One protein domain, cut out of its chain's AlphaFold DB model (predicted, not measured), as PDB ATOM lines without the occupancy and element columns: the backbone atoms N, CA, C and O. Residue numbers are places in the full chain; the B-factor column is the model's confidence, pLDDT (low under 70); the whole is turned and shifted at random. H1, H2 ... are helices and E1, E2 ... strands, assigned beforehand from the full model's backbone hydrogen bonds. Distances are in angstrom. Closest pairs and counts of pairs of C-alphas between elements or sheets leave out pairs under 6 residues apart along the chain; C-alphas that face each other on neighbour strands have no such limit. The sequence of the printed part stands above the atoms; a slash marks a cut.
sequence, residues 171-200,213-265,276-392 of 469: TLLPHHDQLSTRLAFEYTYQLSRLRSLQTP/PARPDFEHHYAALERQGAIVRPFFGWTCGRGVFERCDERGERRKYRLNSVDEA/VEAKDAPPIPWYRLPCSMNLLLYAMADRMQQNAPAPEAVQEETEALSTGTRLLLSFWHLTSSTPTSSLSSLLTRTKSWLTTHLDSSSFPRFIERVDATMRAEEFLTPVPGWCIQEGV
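This is residues 171 to 200, 213 to 265 and 276 to 392 of the 469 residues of the protein "Serine/arginine repetitive matrix protein 1" of Rhodosporidium toruloides (strain ATCC 204091 / IIP 30 / MTCC 1151) (UniProt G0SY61). You are looking at an elongated model: three long helices, H1, H6 and H7, form a bundle, a small twisted sheet of E1, E2 and E5 with H5 over E1 and E2 adjoins it, and the hairpin E3 and E4 with short H4 makes one far end. The short helices H2, H3, H8 and H9 sit loosely about H1. The printed part has 200 residues, with nine named helices and five named strands in the order E1 H1 H2 H3 E2 E3 E4 H4 E5 H5 H6 H7 H8 H9; the class is mixed, helices and strands. The sheet order is E1, E2, E5, antiparallel. The whole is compact by its radius of gyration of the C-alphas, 18.6 A, and spans 66 by 37 by 31 A.

Find C-alpha 171 at (-48.726, 48.440, 22.299), where E1 runs to 174. H1, residues 176 to 198, covers 32.0 A. Read on through H2, 218 to 221, H3, 223 to 227, and E2, 230 to 236, 17.9 A long. E3, 244 to 248, and E4, 254 to 258, each cover 13.2 A. Then come H4, 276 to 280, E5, 286 to 289, and H5, 293 to 300. H6, 312 to 332, begins at (-55.789, 32.179, 23.175) and covers 30.0 A; H7, 340 to 357, covers 25.7 A. H8, 364 to 369, and H9, 376 to 379, close the series, with C-alpha 379 at (-32.554, 39.552, 3.737).

Begin with the bundle, helices packed together: H1 touches H7, C-alphas 187 and 347 closest at 6.3 A, a shallow tilt of 31 degrees, opposite ways. With residues 176 to 186 alone H1 touches H6, C-alphas 183 and 328 at 5.5 A, a steep tilt of 40 degrees, the same way. H6 and H7, a helical hairpin, touch at C-alphas 327 and 350, 6.5 A, a shallow tilt of 34 degrees, only just short of steep. H5 is on the strongly twisted sheet at a height of 8.6 A. Across E1 and E2 see N 173 and O 233, 2.9 A; across E2 and E5, N 232 and O 287, 2.8 A; across hairpin E3 and E4, N 245 and O 257, 2.7 A. H3 touches H9, C-alphas 224 and 377 at 5.6 A. Every O i to N i+4 pair is within hydrogen-bond range in H3, H5, H6 and H7; H1 has 18 of 19, H8 1 of 2 and H4 0 of 1, with 1 of 2 O i to N i+3 pairs in H4, while H2 and H9 are too short.

The two C-alphas farthest apart, Pro 200 and Gly 252, are 68.0 A apart. Residues 201 to 212 and 266 to 275 are not printed, with C-alpha gaps of 15.5 A and 15.0 A. The link H5 to H6 is long. Mean pLDDT of the printed part is 71.1; look for values under 70 at 237 to 265, 276 to 285 and 358 to 392, among others.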
ATOM      1  N   THR A 171     -49.990  49.130  22.545       84.31
ATOM      2  CA  THR A 171     -48.726  48.440  22.299       84.31
ATOM      3  C   THR A 171     -48.495  48.380  20.795       84.31
ATOM      4  O   THR A 171     -49.413  48.103  20.031       84.31
ATOM      5  N   LEU A 172     -47.266  48.636  20.357       85.06
ATOM      6  CA  LEU A 172     -46.872  48.486  18.958       85.06
ATOM      7  C   LEU A 172     -46.202  47.120  18.803       85.06
ATOM      8  O   LEU A 172     -45.070  46.935  19.254       85.06
ATOM      9  N   LEU A 173     -46.922  46.151  18.236       86.31
ATOM     10  CA  LEU A 173     -46.417  44.794  18.042       86.31
ATOM     11  C   LEU A 173     -45.495  44.752  16.817       86.31
ATOM     12  O   LEU A 173     -45.908  45.211  15.754       86.31
ATOM     13  N   PRO A 174     -44.263  44.232  16.942       87.62
ATOM     14  CA  PRO A 174     -43.322  44.157  15.832       87.62
ATOM     15  C   PRO A 174     -43.717  43.078  14.822       87.62
ATOM     16  O   PRO A 174     -44.216  42.022  15.201       87.62
ATOM     17  N   HIS A 175     -43.413  43.301  13.543       83.88
ATOM     18  CA  HIS A 175     -43.563  42.262  12.525       83.88
ATOM     19  C   HIS A 175     -42.629  41.071  12.798       83.88
ATOM     20  O   HIS A 175     -41.433  41.259  13.052       83.88
ATOM     21  N   HIS A 176     -43.154  39.846  12.674       81.56
ATOM     22  CA  HIS A 176     -42.415  38.605  12.930       81.56
ATOM     23  C   HIS A 176     -41.107  38.524  12.133       81.56
ATOM     24  O   HIS A 176     -40.054  38.302  12.726       81.56
ATOM     25  N   ASP A 177     -41.140  38.798  10.826       77.31
ATOM     26  CA  ASP A 177     -39.942  38.757   9.968       77.31
ATOM     27  C   ASP A 177     -38.845  39.742  10.383       77.31
ATOM     28  O   ASP A 177     -37.653  39.422  10.339       77.31
ATOM     29  N   GLN A 178     -39.223  40.949  10.818       80.88
ATOM     30  CA  GLN A 178     -38.245  41.940  11.259       80.88
ATOM     31  C   GLN A 178     -37.578  41.520  12.573       80.88
ATOM     32  O   GLN A 178     -36.396  41.820  12.773       80.88
ATOM     33  N   LEU A 179     -38.303  40.824  13.453       87.25
ATOM     34  CA  LEU A 179     -37.772  40.265  14.695       87.25
ATOM     35  C   LEU A 179     -36.910  39.020  14.438       87.25
ATOM     36  O   LEU A 179     -35.792  38.925  14.948       87.25
ATOM     37  N   SER A 180     -37.404  38.078  13.635       82.50
ATOM     38  CA  SER A 180     -36.737  36.806  13.352       82.50
ATOM     39  C   SER A 180     -35.415  37.008  12.613       82.50
ATOM     40  O   SER A 180     -34.406  36.416  12.999       82.50
ATOM     41  N   THR A 181     -35.375  37.923  11.641       78.88
ATOM     42  CA  THR A 181     -34.149  38.291  10.924       78.88
ATOM     43  C   THR A 181     -33.086  38.810  11.891       78.88
ATOM     44  O   THR A 181     -31.965  38.303  11.914       78.88
ATOM     45  N   ARG A 182     -33.449  39.750  12.777       87.56
ATOM     46  CA  ARG A 182     -32.537  40.306  13.797       87.56
ATOM     47  C   ARG A 182     -32.041  39.241  14.775       87.56
ATOM     48  O   ARG A 182     -30.858  39.216  15.111       87.56
ATOM     49  N   LEU A 183     -32.929  38.356  15.226       87.31
ATOM     50  CA  LEU A 183     -32.579  37.242  16.108       87.31
ATOM     51  C   LEU A 183     -31.596  36.280  15.463       87.31
ATOM     52  O   LEU A 183     -30.689  35.783  16.128       87.31
ATOM     53  N   ALA A 184     -31.784  35.997  14.185       81.62
ATOM     54  CA  ALA A 184     -30.965  35.028  13.500       81.62
ATOM     55  C   ALA A 184     -29.577  35.583  13.157       81.62
ATOM     56  O   ALA A 184     -28.591  34.856  13.259       81.62
ATOM     57  N   PHE A 185     -29.487  36.882  12.873       80.56
ATOM     58  CA  PHE A 185     -28.225  37.615  12.805       80.56
ATOM     59  C   PHE A 185     -27.432  37.562  14.120       80.56
ATOM     60  O   PHE A 185     -26.240  37.244  14.121       80.56
ATOM     61  N   GLU A 186     -28.090  37.785  15.260       87.75
ATOM     62  CA  GLU A 186     -27.435  37.632  16.562       87.75
ATOM     63  C   GLU A 186     -27.052  36.177  16.842       87.75
ATOM     64  O   GLU A 186     -25.940  35.896  17.291       87.75
ATOM     65  N   TYR A 187     -27.935  35.229  16.534       87.19
ATOM     66  CA  TYR A 187     -27.679  33.807  16.733       87.19
ATOM     67  C   TYR A 187     -26.406  33.349  16.011       87.19
ATOM     68  O   TYR A 187     -25.568  32.675  16.614       87.19
ATOM     69  N   THR A 188     -26.226  33.718  14.741       80.12
ATOM     70  CA  THR A 188     -25.088  33.270  13.921       80.12
ATOM     71  C   THR A 188     -23.771  33.860  14.421       80.12
ATOM     72  O   THR A 188     -22.793  33.125  14.605       80.12
ATOM     73  N   TYR A 189     -23.760  35.153  14.759       84.19
ATOM     74  CA  TYR A 189     -22.605  35.798  15.377       84.19
ATOM     75  C   TYR A 189     -22.228  35.130  16.711       84.19
ATOM     76  O   TYR A 189     -21.071  34.763  16.942       84.19
ATOM     77  N   GLN A 190     -23.208  34.919  17.589       88.25
ATOM     78  CA  GLN A 190     -22.974  34.371  18.924       88.25
ATOM     79  C   GLN A 190     -22.606  32.880  18.882       88.25
ATOM     80  O   GLN A 190     -21.835  32.408  19.721       88.25
ATOM     81  N   LEU A 191     -23.077  32.144  17.874       86.12
ATOM     82  CA  LEU A 191     -22.655  30.774  17.606       86.12
ATOM     83  C   LEU A 191     -21.183  30.714  17.178       86.12
ATOM     84  O   LEU A 191     -20.433  29.878  17.686       86.12
ATOM     85  N   SER A 192     -20.745  31.621  16.299       82.62
ATOM     86  CA  SER A 192     -19.328  31.763  15.930       82.62
ATOM     87  C   SER A 192     -18.469  32.079  17.160       82.62
ATOM     88  O   SER A 192     -17.484  31.390  17.440       82.62
ATOM     89  N   ARG A 193     -18.921  33.030  17.989       85.25
ATOM     90  CA  ARG A 193     -18.297  33.356  19.276       85.25
ATOM     91  C   ARG A 193     -18.174  32.141  20.199       85.25
ATOM     92  O   ARG A 193     -17.107  31.934  20.778       85.25
ATOM     93  N   LEU A 194     -19.233  31.341  20.346       87.12
ATOM     94  CA  LEU A 194     -19.224  30.141  21.185       87.12
ATOM     95  C   LEU A 194     -18.178  29.127  20.694       87.12
ATOM     96  O   LEU A 194     -17.397  28.619  21.500       87.12
ATOM     97  N   ARG A 195     -18.110  28.881  19.378       85.38
ATOM     98  CA  ARG A 195     -17.122  27.972  18.771       85.38
ATOM     99  C   ARG A 195     -15.688  28.432  19.042       85.38
ATOM    100  O   ARG A 195     -14.847  27.618  19.428       85.38
ATOM    101  N   SER A 196     -15.406  29.731  18.924       82.50
ATOM    102  CA  SER A 196     -14.084  30.292  19.240       82.50
ATOM    103  C   SER A 196     -13.707  30.143  20.717       82.50
ATOM    104  O   SER A 196     -12.535  29.943  21.023       82.50
ATOM    105  N   LEU A 197     -14.678  30.215  21.633       83.19
ATOM    106  CA  LEU A 197     -14.456  30.007  23.070       83.19
ATOM    107  C   LEU A 197     -14.221  28.533  23.435       83.19
ATOM    108  O   LEU A 197     -13.535  28.255  24.414       83.19
ATOM    109  N   GLN A 198     -14.799  27.602  22.672       80.69
ATOM    110  CA  GLN A 198     -14.699  26.159  22.909       80.69
ATOM    111  C   GLN A 198     -13.501  25.500  22.215       80.69
ATOM    112  O   GLN A 198     -13.133  24.385  22.581       80.69
ATOM    113  N   THR A 199     -12.884  26.157  21.228       71.25
ATOM    114  CA  THR A 199     -11.728  25.601  20.514       71.25
ATOM    115  C   THR A 199     -10.521  25.563  21.459       71.25
ATOM    116  O   THR A 199     -10.048  26.625  21.874       71.25
ATOM    117  N   PRO A 200      -9.999  24.376  21.831       58.69
ATOM    118  CA  PRO A 200      -8.808  24.295  22.664       58.69
ATOM    119  C   PRO A 200      -7.646  24.933  21.903       58.69
ATOM    120  O   PRO A 200      -7.446  24.638  20.725       58.69
ATOM    121  N   PRO A 213     -14.355  36.592  18.009       74.12
ATOM    122  CA  PRO A 213     -14.696  37.477  16.904       74.12
ATOM    123  C   PRO A 213     -15.295  38.776  17.448       74.12
ATOM    124  O   PRO A 213     -16.180  38.759  18.312       74.12
ATOM    125  N   ALA A 214     -14.809  39.913  16.950       75.12
ATOM    126  CA  ALA A 214     -15.397  41.204  17.282       75.12
ATOM    127  C   ALA A 214     -16.854  41.229  16.805       75.12
ATOM    128  O   ALA A 214     -17.153  40.737  15.717       75.12
ATOM    129  N   ARG A 215     -17.758  41.788  17.619       80.50
ATOM    130  CA  ARG A 215     -19.140  42.005  17.183       80.50
ATOM    131  C   ARG A 215     -19.119  42.961  15.990       80.50
ATOM    132  O   ARG A 215     -18.467  44.010  16.125       80.50
ATOM    133  N   PRO A 216     -19.775  42.613  14.869       77.19
ATOM    134  CA  PRO A 216     -19.975  43.534  13.758       77.19
ATOM    135  C   PRO A 216     -20.503  44.875  14.271       77.19
ATOM    136  O   PRO A 216     -21.244  44.911  15.255       77.19
ATOM    137  N   ASP A 217     -20.043  45.976  13.686       80.50
ATOM    138  CA  ASP A 217     -20.604  47.290  13.996       80.50
ATOM    139  C   ASP A 217     -22.041  47.424  13.468       80.50
ATOM    140  O   ASP A 217     -22.564  46.551  12.770       80.50
ATOM    141  N   PHE A 218     -22.684  48.524  13.851       85.19
ATOM    142  CA  PHE A 218     -24.047  48.817  13.434       85.19
ATOM    143  C   PHE A 218     -24.181  48.848  11.903       85.19
ATOM    144  O   PHE A 218     -25.107  48.240  11.364       85.19
ATOM    145  N   GLU A 219     -23.239  49.495  11.213       78.88
ATOM    146  CA  GLU A 219     -23.261  49.681   9.757       78.88
ATOM    147  C   GLU A 219     -23.252  48.353   8.993       78.88
ATOM    148  O   GLU A 219     -23.975  48.187   8.013       78.88
ATOM    149  N   HIS A 220     -22.497  47.366   9.474       73.94
ATOM    150  CA  HIS A 220     -22.402  46.064   8.819       73.94
ATOM    151  C   HIS A 220     -23.532  45.097   9.206       73.94
ATOM    152  O   HIS A 220     -23.776  44.134   8.479       73.94
ATOM    153  N   HIS A 221     -24.207  45.311  10.342       72.62
ATOM    154  CA  HIS A 221     -25.129  44.322  10.918       72.62
ATOM    155  C   HIS A 221     -26.596  44.752  10.923       72.62
ATOM    156  O   HIS A 221     -27.477  43.950  10.624       72.62
ATOM    157  N   TYR A 222     -26.868  46.010  11.270       81.19
ATOM    158  CA  TYR A 222     -28.222  46.512  11.502       81.19
ATOM    159  C   TYR A 222     -28.627  47.640  10.558       81.19
ATOM    160  O   TYR A 222     -29.821  47.769  10.311       81.19
ATOM    161  N   ALA A 223     -27.696  48.420   9.994       77.12
ATOM    162  CA  ALA A 223     -28.046  49.594   9.190       77.12
ATOM    163  C   ALA A 223     -29.021  49.268   8.050       77.12
ATOM    164  O   ALA A 223     -30.068  49.905   7.945       77.12
ATOM    165  N   ALA A 224     -28.759  48.215   7.269       68.88
ATOM    166  CA  ALA A 224     -29.676  47.805   6.206       68.88
ATOM    167  C   ALA A 224     -31.047  47.347   6.740       68.88
ATOM    168  O   ALA A 224     -32.072  47.723   6.178       68.88
ATOM    169  N   LEU A 225     -31.094  46.607   7.857       74.44
ATOM    170  CA  LEU A 225     -32.360  46.204   8.494       74.44
ATOM    171  C   LEU A 225     -33.143  47.399   9.047       74.44
ATOM    172  O   LEU A 225     -34.366  47.347   9.164       74.44
ATOM    173  N   GLU A 226     -32.441  48.457   9.439       81.19
ATOM    174  CA  GLU A 226     -33.034  49.684   9.949       81.19
ATOM    175  C   GLU A 226     -33.518  50.596   8.819       81.19
ATOM    176  O   GLU A 226     -34.449  51.361   9.058       81.19
ATOM    177  N   ARG A 227     -33.003  50.482   7.579       72.38
ATOM    178  CA  ARG A 227     -33.499  51.260   6.421       72.38
ATOM    179  C   ARG A 227     -34.998  51.105   6.184       72.38
ATOM    180  O   ARG A 227     -35.678  52.043   5.775       72.38
ATOM    181  N   GLN A 228     -35.543  49.939   6.514       69.25
ATOM    182  CA  GLN A 228     -36.973  49.666   6.413       69.25
ATOM    183  C   GLN A 228     -37.826  50.422   7.447       69.25
ATOM    184  O   GLN A 228     -39.043  50.452   7.307       69.25
ATOM    185  N   GLY A 229     -37.246  51.048   8.471       73.94
ATOM    186  CA  GLY A 229     -38.008  51.538   9.622       73.94
ATOM    187  C   GLY A 229     -38.682  50.401  10.402       73.94
ATOM    188  O   GLY A 229     -38.471  49.214  10.129       73.94
ATOM    189  N   ALA A 230     -39.488  50.761  11.395       78.19
ATOM    190  CA  ALA A 230     -40.209  49.790  12.208       78.19
ATOM    191  C   ALA A 230     -41.534  49.406  11.543       78.19
ATOM    192  O   ALA A 230     -42.375  50.270  11.310       78.19
ATOM    193  N   ILE A 231     -41.744  48.123  11.262       79.44
ATOM    194  CA  ILE A 231     -43.027  47.603  10.788       79.44
ATOM    195  C   ILE A 231     -43.770  47.046  11.995       79.44
ATOM    196  O   ILE A 231     -43.296  46.115  12.654       79.44
ATOM    197  N   VAL A 232     -44.926  47.633  12.293       79.88
ATOM    198  CA  VAL A 232     -45.693  47.319  13.495       79.88
ATOM    199  C   VAL A 232     -47.187  47.237  13.240       79.88
ATOM    200  O   VAL A 232     -47.721  47.861  12.326       79.88
ATOM    201  N   ARG A 233     -47.875  46.507  14.110       78.75
ATOM    202  CA  ARG A 233     -49.330  46.501  14.219       78.75
ATOM    203  C   ARG A 233     -49.719  47.115  15.566       78.75
ATOM    204  O   ARG A 233     -49.222  46.654  16.597       78.75
ATOM    205  N   PRO A 234     -50.569  48.155  15.607       77.62
ATOM    206  CA  PRO A 234     -51.051  48.687  16.868       77.62
ATOM    207  C   PRO A 234     -52.021  47.689  17.506       77.62
ATOM    208  O   PRO A 234     -52.935  47.174  16.864       77.62
ATOM    209  N   PHE A 235     -51.808  47.437  18.788       76.56
ATOM    210  CA  PHE A 235     -52.600  46.544  19.613       76.56
ATOM    211  C   PHE A 235     -53.111  47.314  20.826       76.56
ATOM    212  O   PHE A 235     -52.330  47.953  21.532       76.56
ATOM    213  N   PHE A 236     -54.413  47.262  21.082       73.94
ATOM    214  CA  PHE A 236     -55.035  48.018  22.161       73.94
ATOM    215  C   PHE A 236     -55.347  47.080  23.331       73.94
ATOM    216  O   PHE A 236     -55.764  45.942  23.159       73.94
ATOM    217  N   GLY A 237     -55.149  47.533  24.563       64.56
ATOM    218  CA  GLY A 237     -55.512  46.732  25.729       64.56
ATOM    219  C   GLY A 237     -57.006  46.392  25.720       64.56
ATOM    220  O   GLY A 237     -57.824  47.175  25.242       64.56
ATOM    221  N   TRP A 238     -57.386  45.256  26.310       62.12
ATOM    222  CA  TRP A 238     -58.789  44.809  26.434       62.12
ATOM    223  C   TRP A 238     -59.709  45.800  27.160       62.12
ATOM    224  O   TRP A 238     -60.927  45.708  27.074       62.12
ATOM    225  N   THR A 239     -59.124  46.773  27.858       57.56
ATOM    226  CA  THR A 239     -59.818  47.882  28.523       57.56
ATOM    227  C   THR A 239     -60.193  49.022  27.568       57.56
ATOM    228  O   THR A 239     -60.823  49.993  27.985       57.56
ATOM    229  N   CYS A 240     -59.782  48.973  26.299       59.06
ATOM    230  CA  CYS A 240     -60.186  49.921  25.264       59.06
ATOM    231  C   CYS A 240     -61.537  49.465  24.684       59.06
ATOM    232  O   CYS A 240     -61.613  48.514  23.917       59.06
ATOM    233  N   GLY A 241     -62.620  50.114  25.121       53.28
ATOM    234  CA  GLY A 241     -64.005  49.626  25.055       53.28
ATOM    235  C   GLY A 241     -64.713  49.551  23.694       53.28
ATOM    236  O   GLY A 241     -65.918  49.773  23.661       53.28
ATOM    237  N   ARG A 242     -64.043  49.224  22.581       53.12
ATOM    238  CA  ARG A 242     -64.702  48.818  21.318       53.12
ATOM    239  C   ARG A 242     -63.874  47.747  20.602       53.12
ATOM    240  O   ARG A 242     -62.654  47.798  20.627       53.12
ATOM    241  N   GLY A 243     -64.537  46.785  19.955       57.22
ATOM    242  CA  GLY A 243     -63.895  45.673  19.230       57.22
ATOM    243  C   GLY A 243     -63.517  45.973  17.771       57.22
ATOM    244  O   GLY A 243     -63.039  45.082  17.070       57.22
ATOM    245  N   VAL A 244     -63.741  47.204  17.295       56.91
ATOM    246  CA  VAL A 244     -63.521  47.616  15.899       56.91
ATOM    247  C   VAL A 244     -62.879  49.006  15.843       56.91
ATOM    248  O   VAL A 244     -63.317  49.927  16.530       56.91
ATOM    249  N   PHE A 245     -61.846  49.138  15.018       64.75
ATOM    250  CA  PHE A 245     -61.165  50.364  14.629       64.75
ATOM    251  C   PHE A 245     -61.697  50.812  13.266       64.75
ATOM    252  O   PHE A 245     -61.590  50.077  12.290       64.75
ATOM    253  N   GLU A 246     -62.287  51.999  13.177       60.59
ATOM    254  CA  GLU A 246     -62.725  52.558  11.894       60.59
ATOM    255  C   GLU A 246     -61.655  53.492  11.340       60.59
ATOM    256  O   GLU A 246     -61.065  54.259  12.091       60.59
ATOM    257  N   ARG A 247     -61.456  53.456  10.029       62.16
ATOM    258  CA  ARG A 247     -60.552  54.317   9.275       62.16
ATOM    259  C   ARG A 247     -61.257  54.793   8.019       62.16
ATOM    260  O   ARG A 247     -61.872  53.986   7.334       62.16
ATOM    261  N   CYS A 248     -61.096  56.056   7.655       52.16
ATOM    262  CA  CYS A 248     -61.468  56.526   6.322       52.16
ATOM    263  C   CYS A 248     -60.314  56.278   5.343       52.16
ATOM    264  O   CYS A 248     -59.159  56.549   5.669       52.16
ATOM    265  N   ASP A 249     -60.604  55.733   4.166       51.75
ATOM    266  CA  ASP A 249     -59.635  55.694   3.074       51.75
ATOM    267  C   ASP A 249     -59.596  57.022   2.299       51.75
ATOM    268  O   ASP A 249     -60.308  57.976   2.617       51.75
ATOM    269  N   GLU A 250     -58.751  57.082   1.269       48.16
ATOM    270  CA  GLU A 250     -58.502  58.270   0.437       48.16
ATOM    271  C   GLU A 250     -59.761  58.833  -0.241       48.16
ATOM    272  O   GLU A 250     -59.771  59.972  -0.704       48.16
ATOM    273  N   ARG A 251     -60.829  58.036  -0.332       49.25
ATOM    274  CA  ARG A 251     -62.109  58.427  -0.934       49.25
ATOM    275  C   ARG A 251     -63.126  58.863   0.119       49.25
ATOM    276  O   ARG A 251     -64.271  59.149  -0.221       49.25
ATOM    277  N   GLY A 252     -62.715  58.898   1.387       49.91
ATOM    278  CA  GLY A 252     -63.589  59.098   2.534       49.91
ATOM    279  C   GLY A 252     -64.412  57.858   2.887       49.91
ATOM    280  O   GLY A 252     -65.315  57.958   3.721       49.91
ATOM    281  N   GLU A 253     -64.141  56.691   2.283       51.16
ATOM    282  CA  GLU A 253     -64.883  55.470   2.595       51.16
ATOM    283  C   GLU A 253     -64.409  54.895   3.929       51.16
ATOM    284  O   GLU A 253     -63.221  54.663   4.157       51.16
ATOM    285  N   ARG A 254     -65.357  54.647   4.835       61.25
ATOM    286  CA  ARG A 254     -65.065  54.089   6.158       61.25
ATOM    287  C   ARG A 254     -64.807  52.590   6.052       61.25
ATOM    288  O   ARG A 254     -65.725  51.804   5.833       61.25
ATOM    289  N   ARG A 255     -63.562  52.188   6.277       60.94
ATOM    290  CA  ARG A 255     -63.134  50.808   6.487       60.94
ATOM    291  C   ARG A 255     -63.088  50.494   7.969       60.94
ATOM    292  O   ARG A 255     -62.530  51.239   8.766       60.94
ATOM    293  N   LYS A 256     -63.667  49.359   8.329       65.31
ATOM    294  CA  LYS A 256     -63.670  48.838   9.690       65.31
ATOM    295  C   LYS A 256     -62.624  47.735   9.787       65.31
ATOM    296  O   LYS A 256     -62.605  46.834   8.955       65.31
ATOM    297  N   TYR A 257     -61.774  47.810  10.795       67.38
ATOM    298  CA  TYR A 257     -60.757  46.827  11.133       67.38
ATOM    299  C   TYR A 257     -61.052  46.260  12.508       67.38
ATOM    300  O   TYR A 257     -61.515  46.968  13.397       67.38
ATOM    301  N   ARG A 258     -60.763  44.986  12.718       67.50
ATOM    302  CA  ARG A 258     -60.927  44.368  14.026       67.50
ATOM    303  C   ARG A 258     -59.831  44.852  14.972       67.50
ATOM    304  O   ARG A 258     -58.648  44.776  14.648       67.50
ATOM    305  N   LEU A 259     -60.217  45.339  16.150       64.19
ATOM    306  CA  LEU A 259     -59.263  45.615  17.223       64.19
ATOM    307  C   LEU A 259     -58.817  44.294  17.858       64.19
ATOM    308  O   LEU A 259     -59.613  43.370  18.011       64.19
ATOM    309  N   ASN A 260     -57.550  44.229  18.262       63.19
ATOM    310  CA  ASN A 260     -56.979  43.123  19.042       63.19
ATOM    311  C   ASN A 260     -57.026  41.762  18.339       63.19
ATOM    312  O   ASN A 260     -57.144  40.721  18.982       63.19
ATOM    313  N   SER A 261     -56.943  41.781  17.014       58.25
ATOM    314  CA  SER A 261     -56.930  40.596  16.172       58.25
ATOM    315  C   SER A 261     -55.536  40.287  15.651       58.25
ATOM    316  O   SER A 261     -54.794  41.193  15.265       58.25
ATOM    317  N   VAL A 262     -55.255  38.999  15.567       56.84
ATOM    318  CA  VAL A 262     -54.078  38.403  14.936       56.84
ATOM    319  C   VAL A 262     -54.456  37.776  13.593       56.84
ATOM    320  O   VAL A 262     -55.648  37.675  13.294       56.84
ATOM    321  N   ASP A 263     -53.466  37.400  12.775       53.56
ATOM    322  CA  ASP A 263     -53.680  37.003  11.368       53.56
ATOM    323  C   ASP A 263     -54.612  35.785  11.202       53.56
ATOM    324  O   ASP A 263     -55.248  35.655  10.157       53.56
ATOM    325  N   GLU A 264     -54.782  34.951  12.238       44.66
ATOM    326  CA  GLU A 264     -55.511  33.680  12.120       44.66
ATOM    327  C   GLU A 264     -56.692  33.443  13.081       44.66
ATOM    328  O   GLU A 264     -57.365  32.426  12.928       44.66
ATOM    329  N   ALA A 265     -57.040  34.321  14.036       40.25
ATOM    330  CA  ALA A 265     -58.046  33.904  15.028       40.25
ATOM    331  C   ALA A 265     -58.881  34.989  15.718       40.25
ATOM    332  O   ALA A 265     -58.385  35.976  16.264       40.25
ATOM    333  N   VAL A 276     -71.299  41.456  15.188       48.09
ATOM    334  CA  VAL A 276     -71.281  40.861  13.830       48.09
ATOM    335  C   VAL A 276     -70.303  41.601  12.910       48.09
ATOM    336  O   VAL A 276     -69.510  40.961  12.231       48.09
ATOM    337  N   GLU A 277     -70.262  42.937  12.970       49.31
ATOM    338  CA  GLU A 277     -69.353  43.741  12.134       49.31
ATOM    339  C   GLU A 277     -67.869  43.465  12.426       49.31
ATOM    340  O   GLU A 277     -67.043  43.496  11.517       49.31
ATOM    341  N   ALA A 278     -67.516  43.152  13.677       52.16
ATOM    342  CA  ALA A 278     -66.144  42.804  14.044       52.16
ATOM    343  C   ALA A 278     -65.712  41.460  13.442       52.16
ATOM    344  O   ALA A 278     -64.550  41.308  13.075       52.16
ATOM    345  N   LYS A 279     -66.634  40.494  13.326       56.31
ATOM    346  CA  LYS A 279     -66.358  39.139  12.824       56.31
ATOM    347  C   LYS A 279     -65.990  39.124  11.336       56.31
ATOM    348  O   LYS A 279     -65.172  38.301  10.934       56.31
ATOM    349  N   ASP A 280     -66.529  40.064  10.568       57.56
ATOM    350  CA  ASP A 280     -66.270  40.184   9.128       57.56
ATOM    351  C   ASP A 280     -65.190  41.232   8.803       57.56
ATOM    352  O   ASP A 280     -64.664  41.264   7.691       57.56
ATOM    353  N   ALA A 281     -64.811  42.073   9.774       63.94
ATOM    354  CA  ALA A 281     -63.733  43.042   9.610       63.94
ATOM    355  C   ALA A 281     -62.351  42.354   9.577       63.94
ATOM    356  O   ALA A 281     -62.079  41.500  10.434       63.94
ATOM    357  N   PRO A 282     -61.456  42.736   8.642       66.94
ATOM    358  CA  PRO A 282     -60.082  42.244   8.603       66.94
ATOM    359  C   PRO A 282     -59.277  42.736   9.814       66.94
ATOM    360  O   PRO A 282     -59.644  43.746  10.430       66.94
ATOM    361  N   PRO A 283     -58.158  42.070  10.154       68.06
ATOM    362  CA  PRO A 283     -57.259  42.576  11.175       68.06
ATOM    363  C   PRO A 283     -56.677  43.932  10.785       68.06
ATOM    364  O   PRO A 283     -56.581  44.277   9.603       68.06
ATOM    365  N   ILE A 284     -56.270  44.705  11.792       69.50
ATOM    366  CA  ILE A 284     -55.549  45.956  11.557       69.50
ATOM    367  C   ILE A 284     -54.280  45.665  10.728       69.50
ATOM    368  O   ILE A 284     -53.507  44.767  11.083       69.50
ATOM    369  N   PRO A 285     -54.042  46.412   9.635       66.25
ATOM    370  CA  PRO A 285     -52.895  46.187   8.768       66.25
ATOM    371  C   PRO A 285     -51.573  46.510   9.474       66.25
ATOM    372  O   PRO A 285     -51.529  47.141  10.531       66.25
ATOM    373  N   TRP A 286     -50.478  46.076   8.858       71.94
ATOM    374  CA  TRP A 286     -49.133  46.453   9.277       71.94
ATOM    375  C   TRP A 286     -48.804  47.872   8.798       71.94
ATOM    376  O   TRP A 286     -49.026  48.208   7.632       71.94
ATOM    377  N   TYR A 287     -48.238  48.680   9.693       70.88
ATOM    378  CA  TYR A 287     -47.808  50.052   9.439       70.88
ATOM    379  C   TYR A 287     -46.292  50.156   9.496       70.88
ATOM    380  O   TYR A 287     -45.656  49.637  10.414       70.88
ATOM    381  N   ARG A 288     -45.712  50.891   8.547       72.81
ATOM    382  CA  ARG A 288     -44.301  51.278   8.586       72.81
ATOM    383  C   ARG A 288     -44.159  52.622   9.297       72.81
ATOM    384  O   ARG A 288     -44.602  53.643   8.785       72.81
ATOM    385  N   LEU A 289     -43.496  52.628  10.446       70.75
ATOM    386  CA  LEU A 289     -43.192  53.826  11.218       70.75
ATOM    387  C   LEU A 289     -41.764  54.321  10.937       70.75
ATOM    388  O   LEU A 289     -40.833  53.508  10.859       70.75
ATOM    389  N   PRO A 290     -41.547  55.647  10.858       71.38
ATOM    390  CA  PRO A 290     -40.248  56.246  10.556       71.38
ATOM    391  C   PRO A 290     -39.325  56.295  11.791       71.38
ATOM    392  O   PRO A 290     -38.689  57.304  12.073       71.38
ATOM    393  N   CYS A 291     -39.240  55.200  12.545       77.25
ATOM    394  CA  CYS A 291     -38.404  55.073  13.738       77.25
ATOM    395  C   CYS A 291     -37.497  53.840  13.653       77.25
ATOM    396  O   CYS A 291     -37.669  52.980  12.786       77.25
ATOM    397  N   SER A 292     -36.519  53.756  14.556       87.75
ATOM    398  CA  SER A 292     -35.671  52.576  14.686       87.75
ATOM    399  C   SER A 292     -36.476  51.402  15.224       87.75
ATOM    400  O   SER A 292     -37.068  51.473  16.303       87.75
ATOM    401  N   MET A 293     -36.418  50.285  14.504       88.56
ATOM    402  CA  MET A 293     -37.037  49.047  14.955       88.56
ATOM    403  C   MET A 293     -36.343  48.515  16.210       88.56
ATOM    404  O   MET A 293     -37.010  48.060  17.134       88.56
ATOM    405  N   ASN A 294     -35.014  48.626  16.301       93.19
ATOM    406  CA  ASN A 294     -34.281  48.228  17.504       93.19
ATOM    407  C   ASN A 294     -34.693  49.043  18.744       93.19
ATOM    408  O   ASN A 294     -34.886  48.462  19.815       93.19
ATOM    409  N   LEU A 295     -34.879  50.363  18.605       91.75
ATOM    410  CA  LEU A 295     -35.386  51.204  19.697       91.75
ATOM    411  C   LEU A 295     -36.835  50.866  20.055       91.75
ATOM    412  O   LEU A 295     -37.173  50.829  21.237       91.75
ATOM    413  N   LEU A 296     -37.678  50.566  19.064       90.25
ATOM    414  CA  LEU A 296     -39.064  50.163  19.298       90.25
ATOM    415  C   LEU A 296     -39.151  48.825  20.043       90.25
ATOM    416  O   LEU A 296     -39.878  48.722  21.031       90.25
ATOM    417  N   LEU A 297     -38.375  47.822  19.626       92.50
ATOM    418  CA  LEU A 297     -38.285  46.524  20.300       92.50
ATOM    419  C   LEU A 297     -37.829  46.688  21.753       92.50
ATOM    420  O   LEU A 297     -38.426  46.099  22.654       92.50
ATOM    421  N   TYR A 298     -36.824  47.534  21.987       92.38
ATOM    422  CA  TYR A 298     -36.360  47.867  23.333       92.38
ATOM    423  C   TYR A 298     -37.462  48.524  24.178       92.38
ATOM    424  O   TYR A 298     -37.700  48.120  25.314       92.38
ATOM    425  N   ALA A 299     -38.177  49.497  23.611       88.25
ATOM    426  CA  ALA A 299     -39.224  50.261  24.284       88.25
ATOM    427  C   ALA A 299     -40.488  49.452  24.617       88.25
ATOM    428  O   ALA A 299     -41.208  49.761  25.575       88.25
ATOM    429  N   MET A 300     -40.808  48.451  23.796       88.38
ATOM    430  CA  MET A 300     -42.058  47.691  23.887       88.38
ATOM    431  C   MET A 300     -41.903  46.351  24.619       88.38
ATOM    432  O   MET A 300     -42.913  45.743  24.965       88.38
ATOM    433  N   ALA A 301     -40.677  45.906  24.913       89.00
ATOM    434  CA  ALA A 301     -40.381  44.558  25.411       89.00
ATOM    435  C   ALA A 301     -41.216  44.103  26.623       89.00
ATOM    436  O   ALA A 301     -41.654  42.955  26.674       89.00
ATOM    437  N   ASP A 302     -41.491  45.000  27.571       85.12
ATOM    438  CA  ASP A 302     -42.204  44.660  28.812       85.12
ATOM    439  C   ASP A 302     -43.735  44.674  28.683       85.12
ATOM    440  O   ASP A 302     -44.438  44.371  29.646       85.12
ATOM    441  N   ARG A 303     -44.268  45.046  27.514       84.56
ATOM    442  CA  ARG A 303     -45.712  45.248  27.282       84.56
ATOM    443  C   ARG A 303     -46.266  44.519  26.057       84.56
ATOM    444  O   ARG A 303     -47.441  44.690  25.740       84.56
ATOM    445  N   MET A 304     -45.440  43.732  25.362       86.50
ATOM    446  CA  MET A 304     -45.878  42.944  24.202       86.50
ATOM    447  C   MET A 304     -46.846  41.834  24.605       86.50
ATOM    448  O   MET A 304     -47.937  41.761  24.048       86.50
ATOM    449  N   GLN A 305     -46.466  41.012  25.589       86.56
ATOM    450  CA  GLN A 305     -47.248  39.845  26.002       86.56
ATOM    451  C   GLN A 305     -48.610  40.255  26.561       86.56
ATOM    452  O   GLN A 305     -48.688  41.001  27.539       86.56
ATOM    453  N   GLN A 306     -49.666  39.724  25.956       79.50
ATOM    454  CA  GLN A 306     -51.022  39.845  26.464       79.50
ATOM    455  C   GLN A 306     -51.362  38.605  27.281       79.50
ATOM    456  O   GLN A 306     -51.084  37.483  26.870       79.50
ATOM    457  N   ASN A 307     -51.976  38.819  28.440       77.88
ATOM    458  CA  ASN A 307     -52.490  37.747  29.285       77.88
ATOM    459  C   ASN A 307     -54.023  37.717  29.194       77.88
ATOM    460  O   ASN A 307     -54.643  38.605  28.594       77.88
ATOM    461  N   ALA A 308     -54.649  36.726  29.830       72.56
ATOM    462  CA  ALA A 308     -56.096  36.707  30.035       72.56
ATOM    463  C   ALA A 308     -56.606  38.087  30.526       72.56
ATOM    464  O   ALA A 308     -55.975  38.691  31.401       72.56
ATOM    465  N   PRO A 309     -57.720  38.612  29.976       68.06
ATOM    466  CA  PRO A 309     -58.775  37.902  29.240       68.06
ATOM    467  C   PRO A 309     -58.642  37.891  27.698       68.06
ATOM    468  O   PRO A 309     -59.652  37.763  27.011       68.06
ATOM    469  N   ALA A 310     -57.440  38.032  27.128       71.69
ATOM    470  CA  ALA A 310     -57.250  37.934  25.676       71.69
ATOM    471  C   ALA A 310     -57.642  36.548  25.094       71.69
ATOM    472  O   ALA A 310     -57.511  35.549  25.796       71.69
ATOM    473  N   PRO A 311     -58.063  36.436  23.819       73.00
ATOM    474  CA  PRO A 311     -58.195  35.166  23.106       73.00
ATOM    475  C   PRO A 311     -56.880  34.396  23.083       73.00
ATOM    476  O   PRO A 311     -55.817  35.006  22.986       73.00
ATOM    477  N   GLU A 312     -56.957  33.068  23.115       77.56
ATOM    478  CA  GLU A 312     -55.789  32.179  23.175       77.56
ATOM    479  C   GLU A 312     -54.791  32.454  22.047       77.56
ATOM    480  O   GLU A 312     -53.642  32.756  22.326       77.56
ATOM    481  N   ALA A 313     -55.240  32.529  20.796       75.75
ATOM    482  CA  ALA A 313     -54.355  32.833  19.670       75.75
ATOM    483  C   ALA A 313     -53.652  34.205  19.766       75.75
ATOM    484  O   ALA A 313     -52.519  34.368  19.321       75.75
ATOM    485  N   VAL A 314     -54.298  35.208  20.378       77.19
ATOM    486  CA  VAL A 314     -53.660  36.508  20.652       77.19
ATOM    487  C   VAL A 314     -52.605  36.357  21.747       77.19
ATOM    488  O   VAL A 314     -51.529  36.951  21.660       77.19
ATOM    489  N   GLN A 315     -52.899  35.572  22.787       83.12
ATOM    490  CA  GLN A 315     -51.923  35.250  23.828       83.12
ATOM    491  C   GLN A 315     -50.719  34.527  23.215       83.12
ATOM    492  O   GLN A 315     -49.596  34.961  23.443       83.12
ATOM    493  N   GLU A 316     -50.945  33.521  22.368       84.38
ATOM    494  CA  GLU A 316     -49.899  32.750  21.689       84.38
ATOM    495  C   GLU A 316     -49.004  33.626  20.798       84.38
ATOM    496  O   GLU A 316     -47.779  33.595  20.941       84.38
ATOM    497  N   GLU A 317     -49.578  34.459  19.916       83.38
ATOM    498  CA  GLU A 317     -48.783  35.334  19.039       83.38
ATOM    499  C   GLU A 317     -47.983  36.359  19.854       83.38
ATOM    500  O   GLU A 317     -46.772  36.526  19.669       83.38
ATOM    501  N   THR A 318     -48.633  37.041  20.803       87.19
ATOM    502  CA  THR A 318     -47.955  38.068  21.603       87.19
ATOM    503  C   THR A 318     -46.939  37.481  22.584       87.19
ATOM    504  O   THR A 318     -45.925  38.127  22.872       87.19
ATOM    505  N   GLU A 319     -47.140  36.251  23.061       90.31
ATOM    506  CA  GLU A 319     -46.150  35.488  23.818       90.31
ATOM    507  C   GLU A 319     -44.953  35.114  22.942       90.31
ATOM    508  O   GLU A 319     -43.807  35.288  23.374       90.31
ATOM    509  N   ALA A 320     -45.181  34.668  21.704       89.12
ATOM    510  CA  ALA A 320     -44.113  34.365  20.760       89.12
ATOM    511  C   ALA A 320     -43.267  35.613  20.457       89.12
ATOM    512  O   ALA A 320     -42.037  35.559  20.569       89.12
ATOM    513  N   LEU A 321     -43.903  36.753  20.158       90.69
ATOM    514  CA  LEU A 321     -43.231  38.039  19.921       90.69
ATOM    515  C   LEU A 321     -42.482  38.546  21.159       90.69
ATOM    516  O   LEU A 321     -41.331  38.983  21.057       90.69
ATOM    517  N   SER A 322     -43.097  38.451  22.340       93.06
ATOM    518  CA  SER A 322     -42.473  38.805  23.620       93.06
ATOM    519  C   SER A 322     -41.239  37.943  23.895       93.06
ATOM    520  O   SER A 322     -40.163  38.460  24.206       93.06
ATOM    521  N   THR A 323     -41.356  36.627  23.714       94.00
ATOM    522  CA  THR A 323     -40.262  35.671  23.907       94.00
ATOM    523  C   THR A 323     -39.118  35.942  22.938       94.00
ATOM    524  O   THR A 323     -37.968  36.055  23.369       94.00
ATOM    525  N   GLY A 324     -39.417  36.121  21.648       93.44
ATOM    526  CA  GLY A 324     -38.421  36.470  20.638       93.44
ATOM    527  C   GLY A 324     -37.713  37.788  20.962       93.44
ATOM    528  O   GLY A 324     -36.483  37.854  20.960       93.44
ATOM    529  N   THR A 325     -38.464  38.820  21.347       94.69
ATOM    530  CA  THR A 325     -37.901  40.121  21.738       94.69
ATOM    531  C   THR A 325     -36.990  39.990  22.958       94.69
ATOM    532  O   THR A 325     -35.865  40.485  22.942       94.69
ATOM    533  N   ARG A 326     -37.398  39.252  23.995       95.25
ATOM    534  CA  ARG A 326     -36.560  39.001  25.184       95.25
ATOM    535  C   ARG A 326     -35.282  38.230  24.853       95.25
ATOM    536  O   ARG A 326     -34.235  38.517  25.438       95.25
ATOM    537  N   LEU A 327     -35.332  37.272  23.927       95.50
ATOM    538  CA  LEU A 327     -34.141  36.568  23.442       95.50
ATOM    539  C   LEU A 327     -33.185  37.530  22.725       95.50
ATOM    540  O   LEU A 327     -31.983  37.506  22.995       95.50
ATOM    541  N   LEU A 328     -33.715  38.420  21.883       94.94
ATOM    542  CA  LEU A 328     -32.928  39.425  21.173       94.94
ATOM    543  C   LEU A 328     -32.261  40.397  22.154       94.94
ATOM    544  O   LEU A 328     -31.044  40.580  22.121       94.94
ATOM    545  N   LEU A 329     -33.031  40.934  23.104       94.19
ATOM    546  CA  LEU A 329     -32.504  41.794  24.163       94.19
ATOM    547  C   LEU A 329     -31.453  41.079  25.017       94.19
ATOM    548  O   LEU A 329     -30.464  41.693  25.414       94.19
ATOM    549  N   SER A 330     -31.625  39.780  25.276       94.94
ATOM    550  CA  SER A 330     -30.634  38.986  26.012       94.94
ATOM    551  C   SER A 330     -29.293  38.941  25.280       94.94
ATOM    552  O   SER A 330     -28.257  39.057  25.932       94.94
ATOM    553  N   PHE A 331     -29.289  38.833  23.944       93.62
ATOM    554  CA  PHE A 331     -28.058  38.939  23.155       93.62
ATOM    555  C   PHE A 331     -27.421  40.323  23.258       93.62
ATOM    556  O   PHE A 331     -26.203  40.435  23.408       93.62
ATOM    557  N   TRP A 332     -28.233  41.381  23.240       92.31
ATOM    558  CA  TRP A 332     -27.741  42.755  23.333       92.31
ATOM    559  C   TRP A 332     -27.055  43.050  24.671       92.31
ATOM    560  O   TRP A 332     -26.093  43.812  24.698       92.31
ATOM    561  N   HIS A 333     -27.476  42.385  25.749       90.88
ATOM    562  CA  HIS A 333     -26.882  42.521  27.083       90.88
ATOM    563  C   HIS A 333     -25.716  41.557  27.356       90.88
ATOM    564  O   HIS A 333     -25.165  41.554  28.461       90.88
ATOM    565  N   LEU A 334     -25.307  40.733  26.385       89.31
ATOM    566  CA  LEU A 334     -24.143  39.872  26.564       89.31
ATOM    567  C   LEU A 334     -22.868  40.697  26.735       89.31
ATOM    568  O   LEU A 334     -22.580  41.623  25.981       89.31
ATOM    569  N   THR A 335     -22.040  40.282  27.688       84.81
ATOM    570  CA  THR A 335     -20.732  40.884  27.956       84.81
ATOM    571  C   THR A 335     -19.623  39.887  27.648       84.81
ATOM    572  O   THR A 335     -19.863  38.689  27.462       84.81
ATOM    573  N   SER A 336     -18.375  40.354  27.605       79.25
ATOM    574  CA  SER A 336     -17.202  39.481  27.468       79.25
ATOM    575  C   SER A 336     -17.071  38.478  28.624       79.25
ATOM    576  O   SER A 336     -16.514  37.403  28.420       79.25
ATOM    577  N   SER A 337     -17.627  38.798  29.796       82.94
ATOM    578  CA  SER A 337     -17.665  37.948  30.991       82.94
ATOM    579  C   SER A 337     -18.829  36.954  31.040       82.94
ATOM    580  O   SER A 337     -18.902  36.177  31.991       82.94
ATOM    581  N   THR A 338     -19.754  36.957  30.071       86.38
ATOM    582  CA  THR A 338     -20.882  36.016  30.101       86.38
ATOM    583  C   THR A 338     -20.382  34.563  30.047       86.38
ATOM    584  O   THR A 338     -19.633  34.222  29.126       86.38
ATOM    585  N   PRO A 339     -20.809  33.686  30.979       88.88
ATOM    586  CA  PRO A 339     -20.402  32.286  30.983       88.88
ATOM    587  C   PRO A 339     -20.788  31.548  29.698       88.88
ATOM    588  O   PRO A 339     -21.890  31.712  29.170       88.88
ATOM    589  N   THR A 340     -19.908  30.654  29.242       88.75
ATOM    590  CA  THR A 340     -20.123  29.805  28.058       88.75
ATOM    591  C   THR A 340     -21.404  28.970  28.163       88.75
ATOM    592  O   THR A 340     -22.102  28.787  27.170       88.75
ATOM    593  N   SER A 341     -21.753  28.499  29.364       90.44
ATOM    594  CA  SER A 341     -22.994  27.753  29.618       90.44
ATOM    595  C   SER A 341     -24.245  28.614  29.417       90.44
ATOM    596  O   SER A 341     -25.196  28.171  28.775       90.44
ATOM    597  N   SER A 342     -24.232  29.862  29.896       92.00
ATOM    598  CA  SER A 342     -25.319  30.824  29.692       92.00
ATOM    599  C   SER A 342     -25.480  31.185  28.215       92.00
ATOM    600  O   SER A 342     -26.602  31.202  27.712       92.00
ATOM    601  N   LEU A 343     -24.365  31.404  27.505       91.94
ATOM    602  CA  LEU A 343     -24.366  31.648  26.061       91.94
ATOM    603  C   LEU A 343     -24.946  30.453  25.291       91.94
ATOM    604  O   LEU A 343     -25.809  30.631  24.437       91.94
ATOM    605  N   SER A 344     -24.519  29.235  25.632       91.75
ATOM    606  CA  SER A 344     -25.036  28.007  25.024       91.75
ATOM    607  C   SER A 344     -26.538  27.842  25.263       91.75
ATOM    608  O   SER A 344     -27.265  27.524  24.330       91.75
ATOM    609  N   SER A 345     -27.019  28.089  26.486       94.50
ATOM    610  CA  SER A 345     -28.449  28.012  26.814       94.50
ATOM    611  C   SER A 345     -29.277  29.043  26.042       94.50
ATOM    612  O   SER A 345     -30.363  28.728  25.555       94.50
ATOM    613  N   LEU A 346     -28.768  30.272  25.899       94.94
ATOM    614  CA  LEU A 346     -29.423  31.305  25.101       94.94
ATOM    615  C   LEU A 346     -29.508  30.892  23.626       94.94
ATOM    616  O   LEU A 346     -30.598  30.916  23.065       94.94
ATOM    617  N   LEU A 347     -28.409  30.408  23.041       91.81
ATOM    618  CA  LEU A 347     -28.389  29.893  21.669       91.81
ATOM    619  C   LEU A 347     -29.376  28.736  21.467       91.81
ATOM    620  O   LEU A 347     -30.102  28.728  20.480       91.81
ATOM    621  N   THR A 348     -29.462  27.784  22.401       91.88
ATOM    622  CA  THR A 348     -30.439  26.686  22.320       91.88
ATOM    623  C   THR A 348     -31.877  27.204  22.303       91.88
ATOM    624  O   THR A 348     -32.660  26.784  21.450       91.88
ATOM    625  N   ARG A 349     -32.225  28.138  23.199       93.50
ATOM    626  CA  ARG A 349     -33.570  28.736  23.246       93.50
ATOM    627  C   ARG A 349     -33.890  29.512  21.971       93.50
ATOM    628  O   ARG A 349     -34.966  29.334  21.414       93.50
ATOM    629  N   THR A 350     -32.944  30.306  21.470       91.44
ATOM    630  CA  THR A 350     -33.106  31.036  20.207       91.44
ATOM    631  C   THR A 350     -33.269  30.099  19.022       91.44
ATOM    632  O   THR A 350     -34.156  30.322  18.207       91.44
ATOM    633  N   LYS A 351     -32.465  29.032  18.934       87.75
ATOM    634  CA  LYS A 351     -32.612  28.030  17.877       87.75
ATOM    635  C   LYS A 351     -34.010  27.422  17.904       87.75
ATOM    636  O   LYS A 351     -34.639  27.365  16.858       87.75
ATOM    637  N   SER A 352     -34.487  27.019  19.084       88.25
ATOM    638  CA  SER A 352     -35.836  26.473  19.253       88.25
ATOM    639  C   SER A 352     -36.897  27.458  18.770       88.25
ATOM    640  O   SER A 352     -37.731  27.092  17.953       88.25
ATOM    641  N   TRP A 353     -36.826  28.714  19.216       89.25
ATOM    642  CA  TRP A 353     -37.781  29.749  18.824       89.25
ATOM    643  C   TRP A 353     -37.784  29.978  17.306       89.25
ATOM    644  O   TRP A 353     -38.843  29.954  16.685       89.25
ATOM    645  N   LEU A 354     -36.600  30.109  16.693       82.75
ATOM    646  CA  LEU A 354     -36.463  30.271  15.244       82.75
ATOM    647  C   LEU A 354     -37.014  29.059  14.482       82.75
ATOM    648  O   LEU A 354     -37.614  29.231  13.436       82.75
ATOM    649  N   THR A 355     -36.845  27.833  14.981       80.12
ATOM    650  CA  THR A 355     -37.394  26.644  14.307       80.12
ATOM    651  C   THR A 355     -38.900  26.473  14.483       80.12
ATOM    652  O   THR A 355     -39.521  25.830  13.645       80.12
ATOM    653  N   THR A 356     -39.477  27.000  15.565       80.75
ATOM    654  CA  THR A 356     -40.907  26.859  15.878       80.75
ATOM    655  C   THR A 356     -41.757  27.918  15.181       80.75
ATOM    656  O   THR A 356     -42.856  27.604  14.745       80.75
ATOM    657  N   HIS A 357     -41.258  29.153  15.070       73.44
ATOM    658  CA  HIS A 357     -42.048  30.302  14.608       73.44
ATOM    659  C   HIS A 357     -41.669  30.818  13.210       73.44
ATOM    660  O   HIS A 357     -42.165  31.861  12.798       73.44
ATOM    661  N   LEU A 358     -40.782  30.129  12.483       65.25
ATOM    662  CA  LEU A 358     -40.491  30.427  11.078       65.25
ATOM    663  C   LEU A 358     -41.026  29.315  10.184       65.25
ATOM    664  O   LEU A 358     -40.708  28.141  10.392       65.25
ATOM    665  N   ASP A 359     -41.759  29.700   9.140       51.91
ATOM    666  CA  ASP A 359     -42.213  28.759   8.128       51.91
ATOM    667  C   ASP A 359     -41.021  28.088   7.430       51.91
ATOM    668  O   ASP A 359     -40.073  28.702   6.928       51.91
ATOM    669  N   SER A 360     -41.070  26.763   7.452       40.31
ATOM    670  CA  SER A 360     -39.938  25.836   7.366       40.31
ATOM    671  C   SER A 360     -39.240  25.715   5.998       40.31
ATOM    672  O   SER A 360     -38.398  24.832   5.821       40.31
ATOM    673  N   SER A 361     -39.514  26.587   5.021       37.56
ATOM    674  CA  SER A 361     -39.018  26.397   3.645       37.56
ATOM    675  C   SER A 361     -37.757  27.197   3.269       37.56
ATOM    676  O   SER A 361     -36.965  26.716   2.455       37.56
ATOM    677  N   SER A 362     -37.492  28.359   3.881       41.44
ATOM    678  CA  SER A 362     -36.367  29.243   3.499       41.44
ATOM    679  C   SER A 362     -35.326  29.455   4.608       41.44
ATOM    680  O   SER A 362     -34.126  29.521   4.334       41.44
ATOM    681  N   PHE A 363     -35.752  29.485   5.871       44.28
ATOM    682  CA  PHE A 363     -34.923  29.937   6.992       44.28
ATOM    683  C   PHE A 363     -34.045  28.863   7.686       44.28
ATOM    684  O   PHE A 363     -32.925  29.171   8.103       44.28
ATOM    685  N   PRO A 364     -34.442  27.576   7.776       39.19
ATOM    686  CA  PRO A 364     -33.564  26.529   8.315       39.19
ATOM    687  C   PRO A 364     -32.274  26.349   7.494       39.19
ATOM    688  O   PRO A 364     -31.197  26.179   8.060       39.19
ATOM    689  N   ARG A 365     -32.357  26.498   6.160       41.22
ATOM    690  CA  ARG A 365     -31.185  26.527   5.258       41.22
ATOM    691  C   ARG A 365     -30.311  27.773   5.453       41.22
ATOM    692  O   ARG A 365     -29.133  27.736   5.111       41.22
ATOM    693  N   PHE A 366     -30.870  28.857   5.991       45.44
ATOM    694  CA  PHE A 366     -30.168  30.105   6.301       45.44
ATOM    695  C   PHE A 366     -29.325  29.973   7.582       45.44
ATOM    696  O   PHE A 366     -28.140  30.292   7.557       45.44
ATOM    697  N   ILE A 367     -29.857  29.386   8.662       46.88
ATOM    698  CA  ILE A 367     -29.108  29.182   9.924       46.88
ATOM    699  C   ILE A 367     -27.846  28.321   9.717       46.88
ATOM    700  O   ILE A 367     -26.849  28.488  10.421       46.88
ATOM    701  N   GLU A 368     -27.867  27.418   8.735       43.47
ATOM    702  CA  GLU A 368     -26.725  26.568   8.375       43.47
ATOM    703  C   GLU A 368     -25.701  27.248   7.446       43.47
ATOM    704  O   GLU A 368     -24.550  26.814   7.411       43.47
ATOM    705  N   ARG A 369     -26.087  28.304   6.709       40.00
ATOM    706  CA  ARG A 369     -25.264  28.948   5.663       40.00
ATOM    707  C   ARG A 369     -24.709  30.325   6.022       40.00
ATOM    708  O   ARG A 369     -23.824  30.794   5.313       40.00
ATOM    709  N   VAL A 370     -25.215  30.986   7.063       39.72
ATOM    710  CA  VAL A 370     -24.759  32.334   7.439       39.72
ATOM    711  C   VAL A 370     -23.347  32.278   8.005       39.72
ATOM    712  O   VAL A 370     -23.121  31.934   9.167       39.72
ATOM    713  N   ASP A 371     -22.398  32.631   7.146       43.38
ATOM    714  CA  ASP A 371     -21.067  33.060   7.543       43.38
ATOM    715  C   ASP A 371     -21.115  34.537   7.975       43.38
ATOM    716  O   ASP A 371     -22.000  35.293   7.567       43.38
ATOM    717  N   ALA A 372     -20.151  34.970   8.787       39.72
ATOM    718  CA  ALA A 372     -20.070  36.325   9.350       39.72
ATOM    719  C   ALA A 372     -19.914  37.447   8.294       39.72
ATOM    720  O   ALA A 372     -19.789  38.617   8.651       39.72
ATOM    721  N   THR A 373     -19.892  37.091   7.008       38.66
ATOM    722  CA  THR A 373     -19.723  37.970   5.848       38.66
ATOM    723  C   THR A 373     -21.018  38.244   5.076       38.66
ATOM    724  O   THR A 373     -20.979  39.030   4.132       38.66
ATOM    725  N   MET A 374     -22.145  37.603   5.419       39.97
ATOM    726  CA  MET A 374     -23.429  37.850   4.742       39.97
ATOM    727  C   MET A 374     -23.973  39.248   5.071       39.97
ATOM    728  O   MET A 374     -23.999  39.648   6.237       39.97
ATOM    729  N   ARG A 375     -24.421  39.992   4.050       46.56
ATOM    730  CA  ARG A 375     -24.943  41.360   4.204       46.56
ATOM    731  C   ARG A 375     -26.428  41.348   4.548       46.56
ATOM    732  O   ARG A 375     -27.206  40.662   3.901       46.56
ATOM    733  N   ALA A 376     -26.838  42.190   5.497       41.88
ATOM    734  CA  ALA A 376     -28.243  42.391   5.876       41.88
ATOM    735  C   ALA A 376     -29.183  42.754   4.703       41.88
ATOM    736  O   ALA A 376     -30.374  42.454   4.752       41.88
ATOM    737  N   GLU A 377     -28.640  43.339   3.635       45.44
ATOM    738  CA  GLU A 377     -29.348  43.721   2.404       45.44
ATOM    739  C   GLU A 377     -29.925  42.520   1.636       45.44
ATOM    740  O   GLU A 377     -30.951  42.645   0.974       45.44
ATOM    741  N   GLU A 378     -29.317  41.339   1.775       40.78
ATOM    742  CA  GLU A 378     -29.752  40.097   1.118       40.78
ATOM    743  C   GLU A 378     -31.000  39.477   1.779       40.78
ATOM    744  O   GLU A 378     -31.579  38.528   1.253       40.78
ATOM    745  N   PHE A 379     -31.427  40.028   2.922       46.19
ATOM    746  CA  PHE A 379     -32.554  39.552   3.737       46.19
ATOM    747  C   PHE A 379     -33.666  40.578   3.863       46.19
ATOM    748  O   PHE A 379     -34.604  40.367   4.632       46.19
ATOM    749  N   LEU A 380     -33.556  41.696   3.142       41.78
ATOM    750  CA  LEU A 380     -34.631  42.664   3.074       41.78
ATOM    751  C   LEU A 380     -35.847  41.936   2.520       41.78
ATOM    752  O   LEU A 380     -35.890  41.555   1.350       41.78
ATOM    753  N   THR A 381     -36.835  41.728   3.387       40.56
ATOM    754  CA  THR A 381     -38.172  41.390   2.941       40.56
ATOM    755  C   THR A 381     -38.549  42.434   1.890       40.56
ATOM    756  O   THR A 381     -38.414  43.636   2.165       40.56
ATOM    757  N   PRO A 382     -38.957  42.024   0.672       36.81
ATOM    758  CA  PRO A 382     -39.601  42.968  -0.224       36.81
ATOM    759  C   PRO A 382     -40.700  43.635   0.593       36.81
ATOM    760  O   PRO A 382     -41.375  42.940   1.355       36.81
ATOM    761  N   VAL A 383     -40.819  44.966   0.501       38.66
ATOM    762  CA  VAL A 383     -41.900  45.703   1.169       38.66
ATOM    763  C   VAL A 383     -43.176  44.924   0.868       38.66
ATOM    764  O   VAL A 383     -43.540  44.842  -0.309       38.66
ATOM    765  N   PRO A 384     -43.805  44.263   1.862       35.88
ATOM    766  CA  PRO A 384     -44.950  43.432   1.559       35.88
ATOM    767  C   PRO A 384     -45.983  44.355   0.928       35.88
ATOM    768  O   PRO A 384     -46.238  45.431   1.470       35.88
ATOM    769  N   GLY A 385     -46.592  43.960  -0.192       32.31
ATOM    770  CA  GLY A 385     -47.655  44.742  -0.842       32.31
ATOM    771  C   GLY A 385     -48.884  44.998   0.052       32.31
ATOM    772  O   GLY A 385     -49.841  45.625  -0.385       32.31
ATOM    773  N   TRP A 386     -48.854  44.503   1.292       36.00
ATOM    774  CA  TRP A 386     -49.855  44.627   2.350       36.00
ATOM    775  C   TRP A 386     -49.453  45.605   3.471       36.00
ATOM    776  O   TRP A 386     -50.231  45.819   4.398       36.00
ATOM    777  N   CYS A 387     -48.244  46.176   3.422       33.06
ATOM    778  CA  CYS A 387     -47.775  47.176   4.379       33.06
ATOM    779  C   CYS A 387     -48.226  48.565   3.924       33.06
ATOM    780  O   CYS A 387     -47.873  49.012   2.829       33.06
ATOM    781  N   ILE A 388     -49.005  49.251   4.760       43.47
ATOM    782  CA  ILE A 388     -49.462  50.599   4.433       43.47
ATOM    783  C   ILE A 388     -48.337  51.570   4.791       43.47
ATOM    784  O   ILE A 388     -47.954  51.723   5.954       43.47
ATOM    785  N   GLN A 389     -47.772  52.197   3.761       44.12
ATOM    786  CA  GLN A 389     -46.886  53.344   3.913       44.12
ATOM    787  C   GLN A 389     -47.765  54.560   4.205       44.12
ATOM    788  O   GLN A 389     -48.298  55.172   3.286       44.12
ATOM    789  N   GLU A 390     -47.974  54.878   5.479       41.16
ATOM    790  CA  GLU A 390     -48.707  56.084   5.863       41.16
ATOM    791  C   GLU A 390     -47.740  57.188   6.234       41.16
ATOM    792  O   GLU A 390     -46.932  57.061   7.155       41.16
ATOM    793  N   GLY A 391     -47.833  58.285   5.492       36.16
ATOM    794  CA  GLY A 391     -47.150  59.517   5.821       36.16
ATOM    795  C   GLY A 391     -46.962  60.388   4.594       36.16
ATOM    796  O   GLY A 391     -46.025  60.188   3.824       36.16
ATOM    797  N   VAL A 392     -47.752  61.463   4.539       35.94
ATOM    798  CA  VAL A 392     -47.494  62.701   3.773       35.94
ATOM    799  C   VAL A 392     -46.076  63.257   4.045       35.94
ATOM    800  O   VAL A 392     -45.580  64.118   3.324       35.94
TER     801      VAL A 392